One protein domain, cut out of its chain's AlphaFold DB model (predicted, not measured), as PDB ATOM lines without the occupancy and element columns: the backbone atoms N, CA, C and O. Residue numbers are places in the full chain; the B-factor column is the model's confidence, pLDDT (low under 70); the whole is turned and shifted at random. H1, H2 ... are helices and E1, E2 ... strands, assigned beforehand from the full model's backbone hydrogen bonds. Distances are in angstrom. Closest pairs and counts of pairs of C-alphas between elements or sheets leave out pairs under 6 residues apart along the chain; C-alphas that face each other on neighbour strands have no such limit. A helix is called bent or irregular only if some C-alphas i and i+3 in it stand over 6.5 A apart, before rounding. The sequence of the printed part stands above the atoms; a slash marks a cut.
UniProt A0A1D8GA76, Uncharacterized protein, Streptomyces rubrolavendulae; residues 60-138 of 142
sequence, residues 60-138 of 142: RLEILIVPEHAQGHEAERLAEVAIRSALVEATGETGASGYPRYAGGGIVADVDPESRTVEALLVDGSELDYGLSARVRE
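Overview. This is residues 60 to 138 of the 142 residues of an uncharacterized protein of Streptomyces rubrolavendulae (UniProt A0A1D8GA76). One sheet is curled like part of a barrel, E5, E4 and E3 folded over to face E1 and E6, with the bent strand E2 as the hinge; the barrel is nearly closed, its edges E5 and E6 near but not paired. The short helix H1 packs over E1 and E6. The printed part has 79 residues, in the order E1 H1 E2 E3 E4 E5 E6, mostly strand; the sheet order is E5 E4 E3 E2 E1 E6, all antiparallel. It is compact, with a radius of gyration of the C-alphas of 11.5 A and spans of 31 by 25 by 19 A.

Arrangement. E2, residues 84 to 94, bends by 80 degrees at residue 91. It pairs with E1, residues 60 to 67, over its residues 84 to 89 (N 65 to O 84, 2.8 A), and with E3, residues 100 to 104, over 89 to 94 (N 91 to O 101, 2.9 A). E2, E3, E4, residues 107 to 111, and E5, residues 118 to 123, form a meander, each strand the antiparallel neighbour of the one before; N 109 and O 102 are 2.9 A apart, N 122 and O 108 2.8 A. E6, residues 132 to 137, pairs with E1 (N 64 to O 135, 2.8 A). The closest C-alphas of E5 and E6, Val 118 and Ala 134, are 6.5 A apart. H1, residues 75 to 81, is on the sheet at a height of 7.9 A, over E6 and only just over E1, on which 3 of its C-alphas fall; 1 of 3 O i to N i+4 pairs and 4 of 4 O i to N i+3 pairs are within hydrogen-bond range.

Along the chain. E1 begins at C-alpha 60 (-47.109, -61.154, 5.593) and is 23.0 A long, E2 24.3 A, E6 16.5 A, ending at C-alpha 137 (-42.373, -56.079, -1.148).

Size, cuts and confidence. The C-alphas of His 69 and Gly 92, the two farthest apart, are 32.5 A apart. The printed part has no cut and no long link. Residues 71 to 73 have pLDDT under 70.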
ATOM      1  N   ARG A  60     -48.064 -62.146   5.109       92.44
ATOM      2  CA  ARG A  60     -47.109 -61.154   5.593       92.44
ATOM      3  C   ARG A  60     -46.509 -60.415   4.417       92.44
ATOM      4  O   ARG A  60     -46.111 -61.039   3.434       92.44
ATOM      5  N   LEU A  61     -46.432 -59.105   4.556       94.25
ATOM      6  CA  LEU A  61     -45.876 -58.186   3.576       94.25
ATOM      7  C   LEU A  61     -44.965 -57.201   4.291       94.25
ATOM      8  O   LEU A  61     -45.142 -56.942   5.481       94.25
ATOM      9  N   GLU A  62     -44.017 -56.625   3.565       95.38
ATOM     10  CA  GLU A  62     -43.303 -55.451   4.048       95.38
ATOM     11  C   GLU A  62     -43.761 -54.220   3.272       95.38
ATOM     12  O   GLU A  62     -43.721 -54.194   2.039       95.38
ATOM     13  N   ILE A  63     -44.198 -53.204   4.011       95.19
ATOM     14  CA  ILE A  63     -44.561 -51.901   3.467       95.19
ATOM     15  C   ILE A  63     -43.360 -50.977   3.603       95.19
ATOM     16  O   ILE A  63     -42.817 -50.810   4.695       95.19
ATOM     17  N   LEU A  64     -42.968 -50.364   2.491       95.19
ATOM     18  CA  LEU A  64     -41.925 -49.353   2.404       95.19
ATOM     19  C   LEU A  64     -42.576 -47.990   2.191       95.19
ATOM     20  O   LEU A  64     -43.336 -47.818   1.241       95.19
ATOM     21  N   ILE A  65     -42.244 -47.019   3.037       94.50
ATOM     22  CA  ILE A  65     -42.611 -45.617   2.845       94.50
ATOM     23  C   ILE A  65     -41.422 -44.906   2.220       94.50
ATOM     24  O   ILE A  65     -40.351 -44.803   2.823       94.50
ATOM     25  N   VAL A  66     -41.620 -44.416   1.005       93.56
ATOM     26  CA  VAL A  66     -40.582 -43.800   0.181       93.56
ATOM     27  C   VAL A  66     -41.024 -42.415  -0.278       93.56
ATOM     28  O   VAL A  66     -42.223 -42.169  -0.424       93.56
ATOM     29  N   PRO A  67     -40.088 -41.500  -0.557       92.50
ATOM     30  CA  PRO A  67     -40.410 -40.282  -1.284       92.50
ATOM     31  C   PRO A  67     -40.991 -40.578  -2.671       92.50
ATOM     32  O   PRO A  67     -40.523 -41.474  -3.376       92.50
ATOM     33  N   GLU A  68     -41.955 -39.776  -3.114       85.00
ATOM     34  CA  GLU A  68     -42.632 -39.943  -4.405       85.00
ATOM     35  C   GLU A  68     -41.664 -39.917  -5.603       85.00
ATOM     36  O   GLU A  68     -41.780 -40.716  -6.530       85.00
ATOM     37  N   HIS A  69     -40.622 -39.086  -5.548       77.62
ATOM     38  CA  HIS A  69     -39.609 -39.021  -6.607       77.62
ATOM     39  C   HIS A  69     -38.781 -40.311  -6.754       77.62
ATOM     40  O   HIS A  69     -38.144 -40.509  -7.787       77.62
ATOM     41  N   ALA A  70     -38.775 -41.183  -5.741       76.81
ATOM     42  CA  ALA A  70     -38.054 -42.450  -5.769       76.81
ATOM     43  C   ALA A  70     -38.887 -43.602  -6.359       76.81
ATOM     44  O   ALA A  70     -38.338 -44.664  -6.631       76.81
ATOM     45  N   GLN A  71     -40.189 -43.410  -6.604       64.06
ATOM     46  CA  GLN A  71     -41.129 -44.466  -7.006       64.06
ATOM     47  C   GLN A  71     -40.784 -45.226  -8.302       64.06
ATOM     48  O   GLN A  71     -41.334 -46.301  -8.522       64.06
ATOM     49  N   GLY A  72     -39.912 -44.691  -9.164       65.62
ATOM     50  CA  GLY A  72     -39.484 -45.340 -10.411       65.62
ATOM     51  C   GLY A  72     -38.405 -46.418 -10.244       65.62
ATOM     52  O   GLY A  72     -37.904 -46.929 -11.242       65.62
ATOM     53  N   HIS A  73     -37.997 -46.721  -9.011       67.00
ATOM     54  CA  HIS A  73     -36.994 -47.739  -8.710       67.00
ATOM     55  C   HIS A  73     -37.630 -49.083  -8.323       67.00
ATOM     56  O   HIS A  73     -38.706 -49.120  -7.730       67.00
ATOM     57  N   GLU A  74     -36.930 -50.182  -8.622       72.00
ATOM     58  CA  GLU A  74     -37.294 -51.538  -8.183       72.00
ATOM     59  C   GLU A  74     -37.426 -51.623  -6.651       72.00
ATOM     60  O   GLU A  74     -36.728 -50.913  -5.914       72.00
ATOM     61  N   ALA A  75     -38.291 -52.518  -6.163       70.31
ATOM     62  CA  ALA A  75     -38.632 -52.657  -4.743       70.31
ATOM     63  C   ALA A  75     -37.414 -52.903  -3.831       70.31
ATOM     64  O   ALA A  75     -37.368 -52.414  -2.699       70.31
ATOM     65  N   GLU A  76     -36.398 -53.612  -4.321       73.88
ATOM     66  CA  GLU A  76     -35.151 -53.872  -3.599       73.88
ATOM     67  C   GLU A  76     -34.365 -52.582  -3.364       73.88
ATOM     68  O   GLU A  76     -33.854 -52.358  -2.268       73.88
ATOM     69  N   ARG A  77     -34.315 -51.704  -4.370       79.19
ATOM     70  CA  ARG A  77     -33.613 -50.419  -4.294       79.19
ATOM     71  C   ARG A  77     -34.395 -49.394  -3.483       79.19
ATOM     72  O   ARG A  77     -33.806 -48.570  -2.791       79.19
ATOM     73  N   LEU A  78     -35.723 -49.469  -3.533       80.62
ATOM     74  CA  LEU A  78     -36.603 -48.638  -2.716       80.62
ATOM     75  C   LEU A  78     -36.352 -48.824  -1.218       80.62
ATOM     76  O   LEU A  78     -36.514 -47.879  -0.455       80.62
ATOM     77  N   ALA A  79     -35.903 -50.005  -0.798       80.50
ATOM     78  CA  ALA A  79     -35.557 -50.280   0.590       80.50
ATOM     79  C   ALA A  79     -34.412 -49.413   1.125       80.50
ATOM     80  O   ALA A  79     -34.414 -49.054   2.297       80.50
ATOM     81  N   GLU A  80     -33.438 -49.081   0.274       84.12
ATOM     82  CA  GLU A  80     -32.265 -48.279   0.645       84.12
ATOM     83  C   GLU A  80     -32.623 -46.803   0.863       84.12
ATOM     84  O   GLU A  80     -31.920 -46.086   1.571       84.12
ATOM     85  N   VAL A  81     -33.722 -46.354   0.252       85.25
ATOM     86  CA  VAL A  81     -34.224 -44.974   0.313       85.25
ATOM     87  C   VAL A  81     -35.524 -44.849   1.111       85.25
ATOM     88  O   VAL A  81     -36.079 -43.755   1.221       85.25
ATOM     89  N   ALA A  82     -36.027 -45.959   1.657       90.12
ATOM     90  CA  ALA A  82     -37.222 -45.975   2.481       90.12
ATOM     91  C   ALA A  82     -36.959 -45.211   3.777       90.12
ATOM     92  O   ALA A  82     -36.018 -45.492   4.516       90.12
ATOM     93  N   ILE A  83     -37.826 -44.245   4.064       92.25
ATOM     94  CA  ILE A  83     -37.755 -43.455   5.298       92.25
ATOM     95  C   ILE A  83     -38.287 -44.286   6.471       92.25
ATOM     96  O   ILE A  83     -37.869 -44.110   7.615       92.25
ATOM     97  N   ARG A  84     -39.200 -45.219   6.185       93.38
ATOM     98  CA  ARG A  84     -39.730 -46.190   7.141       93.38
ATOM     99  C   ARG A  84     -40.087 -47.478   6.416       93.38
ATOM    100  O   ARG A  84     -40.583 -47.438   5.290       93.38
ATOM    101  N   SER A  85     -39.898 -48.605   7.088       94.25
ATOM    102  CA  SER A  85     -40.516 -49.864   6.698       94.25
ATOM    103  C   SER A  85     -41.179 -50.539   7.889       94.25
ATOM    104  O   SER A  85     -40.815 -50.295   9.043       94.25
ATOM    105  N   ALA A  86     -42.185 -51.360   7.612       95.25
ATOM    106  CA  ALA A  86     -42.777 -52.233   8.611       95.25
ATOM    107  C   ALA A  86     -43.267 -53.527   7.971       95.25
ATOM    108  O   ALA A  86     -43.813 -53.524   6.865       95.25
ATOM    109  N   LEU A  87     -43.111 -54.624   8.709       96.25
ATOM    110  CA  LEU A  87     -43.823 -55.857   8.415       96.25
ATOM    111  C   LEU A  87     -45.269 -55.724   8.881       96.25
ATOM    112  O   LEU A  87     -45.539 -55.290  10.004       96.25
ATOM    113  N   VAL A  88     -46.180 -56.116   8.004       96.44
ATOM    114  CA  VAL A  88     -47.619 -56.105   8.235       96.44
ATOM    115  C   VAL A  88     -48.185 -57.488   7.968       96.44
ATOM    116  O   VAL A  88     -47.725 -58.205   7.073       96.44
ATOM    117  N   GLU A  89     -49.191 -57.863   8.743       95.81
ATOM    118  CA  GLU A  89     -49.868 -59.147   8.606       95.81
ATOM    119  C   GLU A  89     -51.305 -58.944   8.148       95.81
ATOM    120  O   GLU A  89     -51.952 -57.971   8.541       95.81
ATOM    121  N   ALA A  90     -51.799 -59.863   7.320       95.00
ATOM    122  CA  ALA A  90     -53.192 -59.865   6.903       95.00
ATOM    123  C   ALA A  90     -54.087 -60.025   8.140       95.00
ATOM    124  O   ALA A  90     -53.959 -60.995   8.890       95.00
ATOM    125  N   THR A  91     -55.018 -59.095   8.343       94.56
ATOM    126  CA  THR A  91     -55.940 -59.136   9.488       94.56
ATOM    127  C   THR A  91     -57.094 -60.114   9.262       94.56
ATOM    128  O   THR A  91     -57.795 -60.475  10.204       94.56
ATOM    129  N   GLY A  92     -57.298 -60.549   8.013       92.62
ATOM    130  CA  GLY A  92     -58.465 -61.320   7.581       92.62
ATOM    131  C   GLY A  92     -59.713 -60.463   7.345       92.62
ATOM    132  O   GLY A  92     -60.758 -60.992   6.976       92.62
ATOM    133  N   GLU A  93     -59.611 -59.147   7.538       92.88
ATOM    134  CA  GLU A  93     -60.693 -58.202   7.289       92.88
ATOM    135  C   GLU A  93     -60.556 -57.557   5.907       92.88
ATOM    136  O   GLU A  93     -59.477 -57.500   5.310       92.88
ATOM    137  N   THR A  94     -61.669 -57.031   5.405       93.06
ATOM    138  CA  THR A  94     -61.673 -56.147   4.241       93.06
ATOM    139  C   THR A  94     -61.554 -54.702   4.716       93.06
ATOM    140  O   THR A  94     -62.287 -54.260   5.601       93.06
ATOM    141  N   GLY A  95     -60.610 -53.980   4.129       93.31
ATOM    142  CA  GLY A  95     -60.345 -52.579   4.381       93.31
ATOM    143  C   GLY A  95     -61.411 -51.632   3.836       93.31
ATOM    144  O   GLY A  95     -62.344 -52.033   3.140       93.31
ATOM    145  N   ALA A  96     -61.258 -50.345   4.141       92.12
ATOM    146  CA  ALA A  96     -62.208 -49.315   3.719       92.12
ATOM    147  C   ALA A  96     -62.183 -49.096   2.197       92.12
ATOM    148  O   ALA A  96     -63.200 -48.710   1.623       92.12
ATOM    149  N   SER A  97     -61.053 -49.389   1.547       92.62
ATOM    150  CA  SER A  97     -60.932 -49.371   0.086       92.62
ATOM    151  C   SER A  97     -61.605 -50.567  -0.605       92.62
ATOM    152  O   SER A  97     -61.733 -50.570  -1.825       92.62
ATOM    153  N   GLY A  98     -62.044 -51.584   0.149       93.81
ATOM    154  CA  GLY A  98     -62.593 -52.831  -0.393       93.81
ATOM    155  C   GLY A  98     -61.558 -53.939  -0.623       93.81
ATOM    156  O   GLY A  98     -61.930 -55.033  -1.046       93.81
ATOM    157  N   TYR A  99     -60.287 -53.694  -0.300       93.69
ATOM    158  CA  TYR A  99     -59.186 -54.653  -0.445       93.69
ATOM    159  C   TYR A  99     -58.801 -55.316   0.886       93.69
ATOM    160  O   TYR A  99     -59.148 -54.791   1.944       93.69
ATOM    161  N   PRO A 100     -58.106 -56.472   0.885       95.19
ATOM    162  CA  PRO A 100     -57.613 -57.100   2.110       95.19
ATOM    163  C   PRO A 100     -56.802 -56.134   2.979       95.19
ATOM    164  O   PRO A 100     -55.922 -55.422   2.488       95.19
ATOM    165  N   ARG A 101     -57.104 -56.128   4.278       96.00
ATOM    166  CA  ARG A 101     -56.450 -55.266   5.260       96.00
ATOM    167  C   ARG A 101     -55.246 -55.954   5.894       96.00
ATOM    168  O   ARG A 101     -55.309 -57.114   6.301       96.00
ATOM    169  N   TYR A 102     -54.175 -55.186   6.040       97.00
ATOM    170  CA  TYR A 102     -52.938 -55.563   6.704       97.00
ATOM    171  C   TYR A 102     -52.610 -54.579   7.821       97.00
ATOM    172  O   TYR A 102     -52.828 -53.376   7.672       97.00
ATOM    173  N   ALA A 103     -52.058 -55.071   8.928       97.25
ATOM    174  CA  ALA A 103     -51.640 -54.226  10.042       97.25
ATOM    175  C   ALA A 103     -50.342 -54.723  10.691       97.25
ATOM    176  O   ALA A 103     -50.102 -55.926  10.786       97.25
ATOM    177  N   GLY A 104     -49.501 -53.796  11.150       97.00
ATOM    178  CA  GLY A 104     -48.259 -54.110  11.862       97.00
ATOM    179  C   GLY A 104     -47.290 -52.930  11.921       97.00
ATOM    180  O   GLY A 104     -47.287 -52.073  11.045       97.00
ATOM    181  N   GLY A 105     -46.486 -52.840  12.986       95.12
ATOM    182  CA  GLY A 105     -45.444 -51.805  13.120       95.12
ATOM    183  C   GLY A 105     -45.946 -50.353  13.032       95.12
ATOM    184  O   GLY A 105     -45.220 -49.476  12.561       95.12
ATOM    185  N   GLY A 106     -47.197 -50.105  13.439       95.88
ATOM    186  CA  GLY A 106     -47.859 -48.801  13.320       95.88
ATOM    187  C   GLY A 106     -48.407 -48.493  11.922       95.88
ATOM    188  O   GLY A 106     -48.943 -47.413  11.711       95.88
ATOM    189  N   ILE A 107     -48.308 -49.421  10.970       97.56
ATOM    190  CA  ILE A 107     -48.888 -49.295   9.632       97.56
ATOM    191  C   ILE A 107     -50.203 -50.074   9.562       97.56
ATOM    192  O   ILE A 107     -50.284 -51.209  10.034       97.56
ATOM    193  N   VAL A 108     -51.216 -49.471   8.937       98.00
ATOM    194  CA  VAL A 108     -52.419 -50.160   8.449       98.00
ATOM    195  C   VAL A 108     -52.529 -49.894   6.957       98.00
ATOM    196  O   VAL A 108     -52.534 -48.738   6.547       98.00
ATOM    197  N   ALA A 109     -52.602 -50.949   6.153       97.56
ATOM    198  CA  ALA A 109     -52.647 -50.848   4.703       97.56
ATOM    199  C   ALA A 109     -53.754 -51.734   4.137       97.56
ATOM    200  O   ALA A 109     -53.875 -52.898   4.515       97.56
ATOM    201  N   ASP A 110     -54.513 -51.201   3.191       96.88
ATOM    202  CA  ASP A 110     -55.416 -51.991   2.367       96.88
ATOM    203  C   ASP A 110     -54.699 -52.230   1.025       96.88
ATOM    204  O   ASP A 110     -54.304 -51.269   0.360       96.88
ATOM    205  N   VAL A 111     -54.454 -53.493   0.660       95.56
ATOM    206  CA  VAL A 111     -53.538 -53.853  -0.441       95.56
ATOM    207  C   VAL A 111     -54.237 -54.727  -1.469       95.56
ATOM    208  O   VAL A 111     -54.814 -55.755  -1.114       95.56
ATOM    209  N   ASP A 112     -54.114 -54.367  -2.745       92.94
ATOM    210  CA  ASP A 112     -54.515 -55.233  -3.849       92.94
ATOM    211  C   ASP A 112     -53.584 -56.457  -3.932       92.94
ATOM    212  O   ASP A 112     -52.391 -56.302  -4.214       92.94
ATOM    213  N   PRO A 113     -54.084 -57.683  -3.695       88.56
ATOM    214  CA  PRO A 113     -53.249 -58.876  -3.718       88.56
ATOM    215  C   PRO A 113     -52.701 -59.213  -5.111       88.56
ATOM    216  O   PRO A 113     -51.691 -59.916  -5.188       88.56
ATOM    217  N   GLU A 114     -53.332 -58.739  -6.192       87.75
ATOM    218  CA  GLU A 114     -52.888 -59.010  -7.562       87.75
ATOM    219  C   GLU A 114     -51.768 -58.056  -7.983       87.75
ATOM    220  O   GLU A 114     -50.682 -58.497  -8.362       87.75
ATOM    221  N   SER A 115     -52.010 -56.746  -7.892       89.31
ATOM    222  CA  SER A 115     -51.038 -55.733  -8.328       89.31
ATOM    223  C   SER A 115     -50.009 -55.352  -7.262       89.31
ATOM    224  O   SER A 115     -49.003 -54.717  -7.579       89.31
ATOM    225  N   ARG A 116     -50.249 -55.720  -5.996       90.38
ATOM    226  CA  ARG A 116     -49.510 -55.239  -4.817       90.38
ATOM    227  C   ARG A 116     -49.507 -53.715  -4.670       90.38
ATOM    228  O   ARG A 116     -48.580 -53.138  -4.095       90.38
ATOM    229  N   THR A 117     -50.555 -53.065  -5.166       92.19
ATOM    230  CA  THR A 117     -50.787 -51.633  -4.966       92.19
ATOM    231  C   THR A 117     -51.387 -51.395  -3.585       92.19
ATOM    232  O   THR A 117     -52.218 -52.169  -3.109       92.19
ATOM    233  N   VAL A 118     -50.935 -50.333  -2.917       95.31
ATOM    234  CA  VAL A 118     -51.522 -49.876  -1.655       95.31
ATOM    235  C   VAL A 118     -52.659 -48.920  -1.983       95.31
ATOM    236  O   VAL A 118     -52.423 -47.840  -2.516       95.31
ATOM    237  N   GLU A 119     -53.878 -49.325  -1.653       95.00
ATOM    238  CA  GLU A 119     -55.117 -48.615  -1.994       95.00
ATOM    239  C   GLU A 119     -55.558 -47.667  -0.871       95.00
ATOM    240  O   GLU A 119     -56.207 -46.651  -1.112       95.00
ATOM    241  N   ALA A 120     -55.176 -47.973   0.371       96.06
ATOM    242  CA  ALA A 120     -55.306 -47.073   1.512       96.06
ATOM    243  C   ALA A 120     -54.168 -47.318   2.509       96.06
ATOM    244  O   ALA A 120     -53.745 -48.460   2.693       96.06
ATOM    245  N   LEU A 121     -53.681 -46.257   3.160       96.75
ATOM    246  CA  LEU A 121     -52.584 -46.341   4.123       96.75
ATOM    247  C   LEU A 121     -52.794 -45.396   5.304       96.75
ATOM    248  O   LEU A 121     -53.037 -44.205   5.119       96.75
ATOM    249  N   LEU A 122     -52.590 -45.929   6.505       97.38
ATOM    250  CA  LEU A 122     -52.410 -45.162   7.728       97.38
ATOM    251  C   LEU A 122     -51.046 -45.467   8.344       97.38
ATOM    252  O   LEU A 122     -50.625 -46.624   8.417       97.38
ATOM    253  N   VAL A 123     -50.397 -44.420   8.839       96.56
ATOM    254  CA  VAL A 123     -49.143 -44.471   9.590       96.56
ATOM    255  C   VAL A 123     -49.405 -43.867  10.961       96.56
ATOM    256  O   VAL A 123     -49.778 -42.704  11.084       96.56
ATOM    257  N   ASP A 124     -49.282 -44.692  11.995       95.75
ATOM    258  CA  ASP A 124     -49.591 -44.361  13.388       95.75
ATOM    259  C   ASP A 124     -50.995 -43.739  13.559       95.75
ATOM    260  O   ASP A 124     -51.225 -42.862  14.389       95.75
ATOM    261  N   GLY A 125     -51.949 -44.203  12.743       96.19
ATOM    262  CA  GLY A 125     -53.344 -43.752  12.746       96.19
ATOM    263  C   GLY A 125     -53.629 -42.483  11.936       96.19
ATOM    264  O   GLY A 125     -54.782 -42.065  11.888       96.19
ATOM    265  N   SER A 126     -52.622 -41.893  11.287       96.19
ATOM    266  CA  SER A 126     -52.778 -40.723  10.412       96.19
ATOM    267  C   SER A 126     -52.613 -41.100   8.943       96.19
ATOM    268  O   SER A 126     -51.907 -42.056   8.618       96.19
ATOM    269  N   GLU A 127     -53.258 -40.353   8.049       95.25
ATOM    270  CA  GLU A 127     -53.007 -40.481   6.612       95.25
ATOM    271  C   GLU A 127     -51.552 -40.130   6.281       95.25
ATOM    272  O   GLU A 127     -50.894 -39.375   7.000       95.25
ATOM    273  N   LEU A 128     -51.041 -40.713   5.198       93.88
ATOM    274  CA  LEU A 128     -49.676 -40.467   4.756       93.88
ATOM    275  C   LEU A 128     -49.513 -39.027   4.250       93.88
ATOM    276  O   LEU A 128     -50.316 -38.553   3.449       93.88
ATOM    277  N   ASP A 129     -48.429 -38.370   4.666       92.56
ATOM    278  CA  ASP A 129     -48.087 -37.030   4.192       92.56
ATOM    279  C   ASP A 129     -47.868 -36.983   2.672       92.56
ATOM    280  O   ASP A 129     -47.357 -37.915   2.042       92.56
ATOM    281  N   TYR A 130     -48.189 -35.833   2.081       90.50
ATOM    282  CA  TYR A 130     -47.933 -35.570   0.669       90.50
ATOM    283  C   TYR A 130     -46.447 -35.680   0.305       90.50
ATOM    284  O   TYR A 130     -45.557 -35.342   1.085       90.50
ATOM    285  N   GLY A 131     -46.179 -36.115  -0.931       91.69
ATOM    286  CA  GLY A 131     -44.820 -36.342  -1.429       91.69
ATOM    287  C   GLY A 131     -44.174 -37.626  -0.899       91.69
ATOM    288  O   GLY A 131     -43.027 -37.919  -1.254       91.69
ATOM    289  N   LEU A 132     -44.896 -38.405  -0.090       93.25
ATOM    290  CA  LEU A 132     -44.550 -39.772   0.282       93.25
ATOM    291  C   LEU A 132     -45.480 -40.761  -0.413       93.25
ATOM    292  O   LEU A 132     -46.589 -40.440  -0.841       93.25
ATOM    293  N   SER A 133     -45.018 -41.995  -0.555       92.69
ATOM    294  CA  SER A 133     -45.792 -43.074  -1.160       92.69
ATOM    295  C   SER A 133     -45.406 -44.416  -0.572       92.69
ATOM    296  O   SER A 133     -44.288 -44.593  -0.085       92.69
ATOM    297  N   ALA A 134     -46.332 -45.369  -0.634       93.94
ATOM    298  CA  ALA A 134     -46.106 -46.715  -0.142       93.94
ATOM    299  C   ALA A 134     -45.850 -47.709  -1.271       93.94
ATOM    300  O   ALA A 134     -46.445 -47.635  -2.348       93.94
ATOM    301  N   ARG A 135     -44.951 -48.651  -1.005       93.88
ATOM    302  CA  ARG A 135     -44.618 -49.761  -1.896       93.88
ATOM    303  C   ARG A 135     -44.607 -51.053  -1.100       93.88
ATOM    304  O   ARG A 135     -44.217 -51.068   0.064       93.88
ATOM    305  N   VAL A 136     -45.052 -52.126  -1.736       93.25
ATOM    306  CA  VAL A 136     -45.125 -53.453  -1.127       93.25
ATOM    307  C   VAL A 136     -43.975 -54.291  -1.655       93.25
ATOM    308  O   VAL A 136     -43.731 -54.326  -2.861       93.25
ATOM    309  N   ARG A 137     -43.309 -55.022  -0.765       90.38
ATOM    310  CA  ARG A 137     -42.373 -56.079  -1.148       90.38
ATOM    311  C   ARG A 137     -42.607 -57.348  -0.341       90.38
ATOM    312  O   ARG A 137     -43.331 -57.352   0.657       90.38
ATOM    313  N   GLU A 138     -41.977 -58.429  -0.781       89.81
ATOM    314  CA  GLU A 138     -41.928 -59.652   0.016       89.81
ATOM    315  C   GLU A 138     -41.057 -59.440   1.259       89.81
ATOM    316  O   GLU A 138     -40.030 -58.758   1.169       89.81
TER     317      GLU A 138